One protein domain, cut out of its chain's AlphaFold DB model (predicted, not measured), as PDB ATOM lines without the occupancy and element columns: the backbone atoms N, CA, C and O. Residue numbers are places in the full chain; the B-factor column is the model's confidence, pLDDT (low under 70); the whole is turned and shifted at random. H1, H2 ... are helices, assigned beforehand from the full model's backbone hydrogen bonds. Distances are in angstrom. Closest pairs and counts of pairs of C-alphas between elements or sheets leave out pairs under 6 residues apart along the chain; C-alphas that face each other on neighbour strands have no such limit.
ATOM      1  N   LEU A   8     -28.488 -17.147 112.053       49.94
ATOM      2  CA  LEU A   8     -27.126 -16.872 111.562       49.94
ATOM      3  C   LEU A   8     -26.251 -18.128 111.434       49.94
ATOM      4  O   LEU A   8     -25.351 -18.167 110.604       49.94
ATOM      5  N   THR A   9     -26.531 -19.171 112.215       52.75
ATOM      6  CA  THR A   9     -25.864 -20.478 112.096       52.75
ATOM      7  C   THR A   9     -26.340 -21.277 110.881       52.75
ATOM      8  O   THR A   9     -25.575 -22.081 110.363       52.75
ATOM      9  N   GLY A  10     -27.562 -21.033 110.390       47.12
ATOM     10  CA  GLY A  10     -28.085 -21.678 109.179       47.12
ATOM     11  C   GLY A  10     -27.524 -21.079 107.886       47.12
ATOM     12  O   GLY A  10     -27.161 -21.814 106.975       47.12
ATOM     13  N   ALA A  11     -27.361 -19.751 107.832       49.91
ATOM     14  CA  ALA A  11     -26.825 -19.067 106.651       49.91
ATOM     15  C   ALA A  11     -25.347 -19.413 106.364       49.91
ATOM     16  O   ALA A  11     -24.955 -19.528 105.205       49.91
ATOM     17  N   GLY A  12     -24.532 -19.639 107.406       50.50
ATOM     18  CA  GLY A  12     -23.145 -20.100 107.250       50.50
ATOM     19  C   GLY A  12     -23.036 -21.529 106.708       50.50
ATOM     20  O   GLY A  12     -22.116 -21.834 105.953       50.50
ATOM     21  N   LEU A  13     -24.011 -22.387 107.033       51.53
ATOM     22  CA  LEU A  13     -24.072 -23.758 106.526       51.53
ATOM     23  C   LEU A  13     -24.481 -23.789 105.041       51.53
ATOM     24  O   LEU A  13     -23.934 -24.577 104.275       51.53
ATOM     25  N   SER A  14     -25.360 -22.876 104.605       53.41
ATOM     26  CA  SER A  14     -25.695 -22.696 103.183       53.41
ATOM     27  C   SER A  14     -24.553 -22.092 102.359       53.41
ATOM     28  O   SER A  14     -24.400 -22.453 101.197       53.41
ATOM     29  N   ALA A  15     -23.715 -21.227 102.942       53.03
ATOM     30  CA  ALA A  15     -22.516 -20.724 102.264       53.03
ATOM     31  C   ALA A  15     -21.448 -21.822 102.084       53.03
ATOM     32  O   ALA A  15     -20.814 -21.889 101.036       53.03
ATOM     33  N   ALA A  16     -21.300 -22.728 103.060       54.09
ATOM     34  CA  ALA A  16     -20.454 -23.917 102.925       54.09
ATOM     35  C   ALA A  16     -21.016 -24.939 101.916       54.09
ATOM     36  O   ALA A  16     -20.254 -25.675 101.299       54.09
ATOM     37  N   ALA A  17     -22.335 -24.965 101.698       53.09
ATOM     38  CA  ALA A  17     -22.954 -25.781 100.651       53.09
ATOM     39  C   ALA A  17     -22.728 -25.223  99.231       53.09
ATOM     40  O   ALA A  17     -22.864 -25.964  98.263       53.09
ATOM     41  N   MET A  18     -22.326 -23.951  99.100       48.81
ATOM     42  CA  MET A  18     -21.792 -23.375  97.857       48.81
ATOM     43  C   MET A  18     -20.265 -23.518  97.788       48.81
ATOM     44  O   MET A  18     -19.564 -22.644  97.278       48.81
ATOM     45  N   LEU A  19     -19.732 -24.626  98.321       55.59
ATOM     46  CA  LEU A  19     -18.400 -25.087  97.954       55.59
ATOM     47  C   LEU A  19     -18.347 -25.157  96.418       55.59
ATOM     48  O   LEU A  19     -19.280 -25.701  95.822       55.59
ATOM     49  N   PRO A  20     -17.308 -24.613  95.766       53.19
ATOM     50  CA  PRO A  20     -17.211 -24.642  94.319       53.19
ATOM     51  C   PRO A  20     -17.332 -26.082  93.824       53.19
ATOM     52  O   PRO A  20     -16.450 -26.908  94.055       53.19
ATOM     53  N   THR A  21     -18.431 -26.381  93.133       55.62
ATOM     54  CA  THR A  21     -18.581 -27.554  92.274       55.62
ATOM     55  C   THR A  21     -17.603 -27.399  91.112       55.62
ATOM     56  O   THR A  21     -17.986 -27.133  89.980       55.62
ATOM     57  N   THR A  22     -16.306 -27.519  91.380       55.50
ATOM     58  CA  THR A  22     -15.268 -27.675  90.357       55.50
ATOM     59  C   THR A  22     -14.988 -29.158  90.149       55.50
ATOM     60  O   THR A  22     -13.852 -29.564  89.916       55.50
ATOM     61  N   ALA A  23     -16.025 -29.994  90.256       53.50
ATOM     62  CA  ALA A  23     -16.000 -31.300  89.630       53.50
ATOM     63  C   ALA A  23     -16.057 -31.026  88.128       53.50
ATOM     64  O   ALA A  23     -17.097 -30.650  87.592       53.50
ATOM     65  N   ALA A  24     -14.883 -31.098  87.504       56.97
ATOM     66  CA  ALA A  24     -14.679 -30.939  86.081       56.97
ATOM     67  C   ALA A  24     -15.807 -31.634  85.305       56.97
ATOM     68  O   ALA A  24     -15.936 -32.859  85.352       56.97
ATOM     69  N   LEU A  25     -16.618 -30.850  84.589       53.59
ATOM     70  CA  LEU A  25     -17.450 -31.374  83.515       53.59
ATOM     71  C   LEU A  25     -16.500 -31.843  82.409       53.59
ATOM     72  O   LEU A  25     -16.184 -31.103  81.482       53.59
ATOM     73  N   ALA A  26     -15.994 -33.066  82.543       57.84
ATOM     74  CA  ALA A  26     -15.251 -33.729  81.492       57.84
ATOM     75  C   ALA A  26     -16.250 -34.167  80.415       57.84
ATOM     76  O   ALA A  26     -16.958 -35.161  80.557       57.84
ATOM     77  N   HIS A  27     -16.344 -33.387  79.344       55.62
ATOM     78  CA  HIS A  27     -17.011 -33.804  78.117       55.62
ATOM     79  C   HIS A  27     -16.181 -34.906  77.439       55.62
ATOM     80  O   HIS A  27     -14.965 -34.776  77.284       55.62
ATOM     81  N   SER A  28     -16.834 -36.002  77.039       66.25
ATOM     82  CA  SER A  28     -16.193 -37.110  76.320       66.25
ATOM     83  C   SER A  28     -15.736 -36.663  74.935       66.25
ATOM     84  O   SER A  28     -16.533 -36.565  74.008       66.25
ATOM     85  N   GLY A  29     -14.437 -36.413  74.802       62.94
ATOM     86  CA  GLY A  29     -13.790 -36.124  73.527       62.94
ATOM     87  C   GLY A  29     -12.326 -35.754  73.729       62.94
ATOM     88  O   GLY A  29     -11.977 -34.590  73.608       62.94
ATOM     89  N   HIS A  30     -11.508 -36.755  74.067       63.31
ATOM     90  CA  HIS A  30     -10.067 -36.686  74.361       63.31
ATOM     91  C   HIS A  30      -9.700 -35.854  75.598       63.31
ATOM     92  O   HIS A  30      -9.577 -34.633  75.556       63.31
ATOM     93  N   GLY A  31      -9.482 -36.551  76.721       64.44
ATOM     94  CA  GLY A  31      -8.900 -35.947  77.916       64.44
ATOM     95  C   GLY A  31      -7.589 -35.248  77.563       64.44
ATOM     96  O   GLY A  31      -6.740 -35.831  76.885       64.44
ATOM     97  N   ALA A  32      -7.455 -33.990  77.984       61.88
ATOM     98  CA  ALA A  32      -6.235 -33.221  77.787       61.88
ATOM     99  C   ALA A  32      -5.023 -34.040  78.275       61.88
ATOM    100  O   ALA A  32      -5.129 -34.701  79.315       61.88
ATOM    101  N   PRO A  33      -3.881 -34.019  77.558       61.56
ATOM    102  CA  PRO A  33      -2.676 -34.718  77.983       61.56
ATOM    103  C   PRO A  33      -2.365 -34.418  79.460       61.56
ATOM    104  O   PRO A  33      -2.512 -33.266  79.884       61.56
ATOM    105  N   PRO A  34      -1.913 -35.413  80.250       62.53
ATOM    106  CA  PRO A  34      -1.807 -35.339  81.715       62.53
ATOM    107  C   PRO A  34      -0.892 -34.220  82.242       62.53
ATOM    108  O   PRO A  34      -0.855 -33.966  83.440       62.53
ATOM    109  N   VAL A  35      -0.194 -33.510  81.358       60.31
ATOM    110  CA  VAL A  35       0.645 -32.350  81.672       60.31
ATOM    111  C   VAL A  35      -0.141 -31.075  82.035       60.31
ATOM    112  O   VAL A  35       0.475 -30.126  82.501       60.31
ATOM    113  N   HIS A  36      -1.473 -31.041  81.869       54.75
ATOM    114  CA  HIS A  36      -2.331 -29.902  82.266       54.75
ATOM    115  C   HIS A  36      -3.406 -30.246  83.312       54.75
ATOM    116  O   HIS A  36      -4.255 -29.409  83.623       54.75
ATOM    117  N   ALA A  37      -3.382 -31.449  83.894       60.66
ATOM    118  CA  ALA A  37      -4.255 -31.771  85.018       60.66
ATOM    119  C   ALA A  37      -3.715 -31.095  86.291       60.66
ATOM    120  O   ALA A  37      -3.099 -31.736  87.138       60.66
ATOM    121  N   HIS A  38      -3.925 -29.782  86.421       61.84
ATOM    122  CA  HIS A  38      -3.726 -29.065  87.677       61.84
ATOM    123  C   HIS A  38      -4.793 -29.525  88.676       61.84
ATOM    124  O   HIS A  38      -5.807 -28.864  88.900       61.84
ATOM    125  N   THR A  39      -4.555 -30.674  89.306       62.66
ATOM    126  CA  THR A  39      -5.026 -30.884  90.671       62.66
ATOM    127  C   THR A  39      -4.485 -29.693  91.467       62.66
ATOM    128  O   THR A  39      -3.289 -29.412  91.423       62.66
ATOM    129  N   GLY A  40      -5.372 -28.862  92.025       66.12
ATOM    130  CA  GLY A  40      -5.006 -27.543  92.556       66.12
ATOM    131  C   GLY A  40      -3.747 -27.580  93.435       66.12
ATOM    132  O   GLY A  40      -3.525 -28.544  94.165       66.12
ATOM    133  N   SER A  41      -2.906 -26.542  93.343       74.69
ATOM    134  CA  SER A  41      -1.621 -26.502  94.054       74.69
ATOM    135  C   SER A  41      -1.812 -26.789  95.552       74.69
ATOM    136  O   SER A  41      -2.632 -26.113  96.181       74.69
ATOM    137  N   PRO A  42      -1.036 -27.703  96.170       81.88
ATOM    138  CA  PRO A  42      -1.093 -27.950  97.612       81.88
ATOM    139  C   PRO A  42      -0.964 -26.670  98.449       81.88
ATOM    140  O   PRO A  42      -1.613 -26.531  99.484       81.88
ATOM    141  N   SER A  43      -0.191 -25.687  97.972       86.12
ATOM    142  CA  SER A  43      -0.065 -24.378  98.623       86.12
ATOM    143  C   SER A  43      -1.383 -23.598  98.671       86.12
ATOM    144  O   SER A  43      -1.649 -22.905  99.650       86.12
ATOM    145  N   MET A  44      -2.240 -23.741  97.657       86.12
ATOM    146  CA  MET A  44      -3.545 -23.083  97.599       86.12
ATOM    147  C   MET A  44      -4.478 -23.613  98.693       86.12
ATOM    148  O   MET A  44      -5.176 -22.829  99.333       86.12
ATOM    149  N   LEU A  45      -4.438 -24.923  98.966       87.31
ATOM    150  CA  LEU A  45      -5.195 -25.535 100.063       87.31
ATOM    151  C   LEU A  45      -4.704 -25.053 101.431       87.31
ATOM    152  O   LEU A  45      -5.517 -24.774 102.309       87.31
ATOM    153  N   VAL A  46      -3.388 -24.905 101.607       91.81
ATOM    154  CA  VAL A  46      -2.806 -24.372 102.850       91.81
ATOM    155  C   VAL A  46      -3.258 -22.932 103.091       91.81
ATOM    156  O   VAL A  46      -3.730 -22.614 104.182       91.81
ATOM    157  N   VAL A  47      -3.176 -22.072 102.073       93.44
ATOM    158  CA  VAL A  47      -3.649 -20.681 102.166       93.44
ATOM    159  C   VAL A  47      -5.138 -20.641 102.503       93.44
ATOM    160  O   VAL A  47      -5.541 -19.906 103.407       93.44
ATOM    161  N   LEU A  48      -5.950 -21.469 101.841       91.56
ATOM    162  CA  LEU A  48      -7.383 -21.548 102.113       91.56
ATOM    163  C   LEU A  48      -7.663 -21.997 103.555       91.56
ATOM    164  O   LEU A  48      -8.525 -21.423 104.219       91.56
ATOM    165  N   GLY A  49      -6.893 -22.962 104.066       92.25
ATOM    166  CA  GLY A  49      -6.965 -23.412 105.455       92.25
ATOM    167  C   GLY A  49      -6.640 -22.305 106.461       92.25
ATOM    168  O   GLY A  49      -7.379 -22.121 107.427       92.25
ATOM    169  N   ILE A  50      -5.585 -21.522 106.215       96.81
ATOM    170  CA  ILE A  50      -5.198 -20.392 107.077       96.81
ATOM    171  C   ILE A  50      -6.301 -19.331 107.107       96.81
ATOM    172  O   ILE A  50      -6.687 -18.867 108.182       96.81
ATOM    173  N   VAL A  51      -6.838 -18.968 105.938       96.19
ATOM    174  CA  VAL A  51      -7.924 -17.983 105.831       96.19
ATOM    175  C   VAL A  51      -9.167 -18.474 106.571       96.19
ATOM    176  O   VAL A  51      -9.734 -17.731 107.374       96.19
ATOM    177  N   ALA A  52      -9.563 -19.732 106.360       95.12
ATOM    178  CA  ALA A  52     -10.717 -20.326 107.031       95.12
ATOM    179  C   ALA A  52     -10.556 -20.318 108.560       95.12
ATOM    180  O   ALA A  52     -11.481 -19.922 109.277       95.12
ATOM    181  N   LEU A  53      -9.373 -20.688 109.061       96.06
ATOM    182  CA  LEU A  53      -9.080 -20.686 110.491       96.06
ATOM    183  C   LEU A  53      -9.125 -19.267 111.073       96.06
ATOM    184  O   LEU A  53      -9.776 -19.045 112.093       96.06
ATOM    185  N   GLY A  54      -8.506 -18.297 110.395       96.69
ATOM    186  CA  GLY A  54      -8.508 -16.897 110.817       96.69
ATOM    187  C   GLY A  54      -9.920 -16.317 110.923       96.69
ATOM    188  O   GLY A  54     -10.267 -15.706 111.938       96.69
ATOM    189  N   VAL A  55     -10.769 -16.569 109.923       95.44
ATOM    190  CA  VAL A  55     -12.177 -16.136 109.931       95.44
ATOM    191  C   VAL A  55     -12.946 -16.778 111.087       95.44
ATOM    192  O   VAL A  55     -13.672 -16.080 111.801       95.44
ATOM    193  N   ALA A  56     -12.768 -18.082 111.319       93.75
ATOM    194  CA  ALA A  56     -13.436 -18.791 112.408       93.75
ATOM    195  C   ALA A  56     -13.041 -18.233 113.787       93.75
ATOM    196  O   ALA A  56     -13.913 -17.984 114.629       93.75
ATOM    197  N   SER A  57     -11.749 -17.972 114.008       94.62
ATOM    198  CA  SER A  57     -11.253 -17.363 115.246       94.62
ATOM    199  C   SER A  57     -11.838 -15.968 115.470       94.62
ATOM    200  O   SER A  57     -12.317 -15.666 116.568       94.62
ATOM    201  N   LEU A  58     -11.864 -15.129 114.429       96.06
ATOM    202  CA  LEU A  58     -12.376 -13.762 114.522       96.06
ATOM    203  C   LEU A  58     -13.887 -13.737 114.795       96.06
ATOM    204  O   LEU A  58     -14.354 -12.986 115.655       96.06
ATOM    205  N   ALA A  59     -14.646 -14.609 114.130       94.81
ATOM    206  CA  ALA A  59     -16.078 -14.772 114.366       94.81
ATOM    207  C   ALA A  59     -16.370 -15.258 115.797       94.81
ATOM    208  O   ALA A  59     -17.273 -14.734 116.461       94.81
ATOM    209  N   GLY A  60     -15.589 -16.220 116.301       93.81
ATOM    210  CA  GLY A  60     -15.687 -16.708 117.677       93.81
ATOM    211  C   GLY A  60     -15.439 -15.603 118.705       93.81
ATOM    212  O   GLY A  60     -16.241 -15.421 119.630       93.81
ATOM    213  N   LEU A  61     -14.386 -14.809 118.506       95.06
ATOM    214  CA  LEU A  61     -14.054 -13.682 119.376       95.06
ATOM    215  C   LEU A  61     -15.140 -12.598 119.345       95.06
ATOM    216  O   LEU A  61     -15.610 -12.159 120.399       95.06
ATOM    217  N   ALA A  62     -15.599 -12.210 118.153       95.69
ATOM    218  CA  ALA A  62     -16.681 -11.243 117.996       95.69
ATOM    219  C   ALA A  62     -17.955 -11.710 118.720       95.69
ATOM    220  O   ALA A  62     -18.572 -10.944 119.469       95.69
ATOM    221  N   ARG A  63     -18.314 -12.993 118.580       94.31
ATOM    222  CA  ARG A  63     -19.467 -13.585 119.270       94.31
ATOM    223  C   ARG A  63     -19.318 -13.518 120.788       94.31
ATOM    224  O   ARG A  63     -20.286 -13.165 121.465       94.31
ATOM    225  N   LEU A  64     -18.136 -13.820 121.326       96.00
ATOM    226  CA  LEU A  64     -17.863 -13.748 122.764       96.00
ATOM    227  C   LEU A  64     -18.026 -12.317 123.298       96.00
ATOM    228  O   LEU A  64     -18.702 -12.113 124.310       96.00
ATOM    229  N   ILE A  65     -17.457 -11.330 122.600       95.94
ATOM    230  CA  ILE A  65     -17.552  -9.911 122.972       95.94
ATOM    231  C   ILE A  65     -19.014  -9.458 122.982       95.94
ATOM    232  O   ILE A  65     -19.472  -8.854 123.956       95.94
ATOM    233  N   LEU A  66     -19.777  -9.788 121.936       95.19
ATOM    234  CA  LEU A  66     -21.198  -9.446 121.857       95.19
ATOM    235  C   LEU A  66     -22.015 -10.118 122.967       95.19
ATOM    236  O   LEU A  66     -22.907  -9.483 123.530       95.19
ATOM    237  N   ARG A  67     -21.703 -11.371 123.324       93.81
ATOM    238  CA  ARG A  67     -22.352 -12.072 124.443       93.81
ATOM    239  C   ARG A  67     -22.102 -11.362 125.770       93.81
ATOM    240  O   ARG A  67     -23.053 -11.084 126.492       93.81
ATOM    241  N   ARG A  68     -20.847 -11.008 126.060       92.69
ATOM    242  CA  ARG A  68     -20.478 -10.291 127.294       92.69
ATOM    243  C   ARG A  68     -21.134  -8.916 127.375       92.69
ATOM    244  O   ARG A  68     -21.623  -8.534 128.432       92.69
ATOM    245  N   ARG A  69     -21.183  -8.190 126.255       92.56
ATOM    246  CA  ARG A  69     -21.869  -6.893 126.173       92.56
ATOM    247  C   ARG A  69     -23.370  -7.001 126.421       92.56
ATOM    248  O   ARG A  69     -23.937  -6.084 126.996       92.56
ATOM    249  N   ARG A  70     -24.013  -8.084 125.976       89.94
ATOM    250  CA  ARG A  70     -25.443  -8.318 126.228       89.94
ATOM    251  C   ARG A  70     -25.718  -8.590 127.700       89.94
ATOM    252  O   ARG A  70     -26.616  -7.959 128.229       89.94
ATOM    253  N   LEU A  71     -24.927  -9.454 128.338       90.19
ATOM    254  CA  LEU A  71     -25.074  -9.761 129.766       90.19
ATOM    255  C   LEU A  71     -24.950  -8.489 130.620       90.19
ATOM    256  O   LEU A  71     -25.856  -8.169 131.366       90.19
ATOM    257  N   ARG A  72     -23.924  -7.665 130.365       84.38
ATOM    258  CA  ARG A  72     -23.725  -6.371 131.051       84.38
ATOM    259  C   ARG A  72     -24.802  -5.307 130.797       84.38
ATOM    260  O   ARG A  72     -24.736  -4.249 131.399       84.38
ATOM    261  N   ARG A  73     -25.693  -5.506 129.824       77.62
ATOM    262  CA  ARG A  73     -26.841  -4.613 129.579       77.62
ATOM    263  C   ARG A  73     -28.116  -5.118 130.256       77.62
ATOM    264  O   ARG A  73     -29.140  -4.454 130.148       77.62
TER     265      ARG A  73
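AT A GLANCE: This is residues 8 to 73 of the 75 residues of an uncharacterized protein of Halomonas fontilapidosi (UniProt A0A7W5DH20). A short helix, H1, and a long helix, H2, form the two arms of a long, open U, joined by a wide loop that folds the chain back. The arms run in nearly opposite directions with an empty gap between them. The printed part has 66 residues, with two named helices in the order H1, H2 and no named strand; its class is all helix. It is extended, with a radius of gyration of the C-alphas of 19.7 A and spans of 66 by 24 by 6 A.

IN THESE COORDINATES: H1 holds residues 8 to 17, 14.7 A long, and begins at C-alpha 8 at (-27.126, -16.872, 111.562). Residues 18 to 41 hold no named element. H2 holds residues 42 to 71, 44.0 A long, from C-alpha 42 at (-1.093, -27.950, 97.612) to C-alpha 71 at (-25.074, -9.761, 129.766).

HOW THE PARTS SIT: H1 and H2 are apart, with no C-alpha of the one within 8 A of the other. In H2 every O i to N i+4 pair is within hydrogen-bond range; in H1, 4 of 6 are.

THE WHOLE: The C-alphas of His 30 and Arg 73, the two farthest apart, are 66.0 A apart. The printed part has no cut. The link from H1 to H2, 24 residues, is long. Residues 8 to 40 have pLDDT under 70.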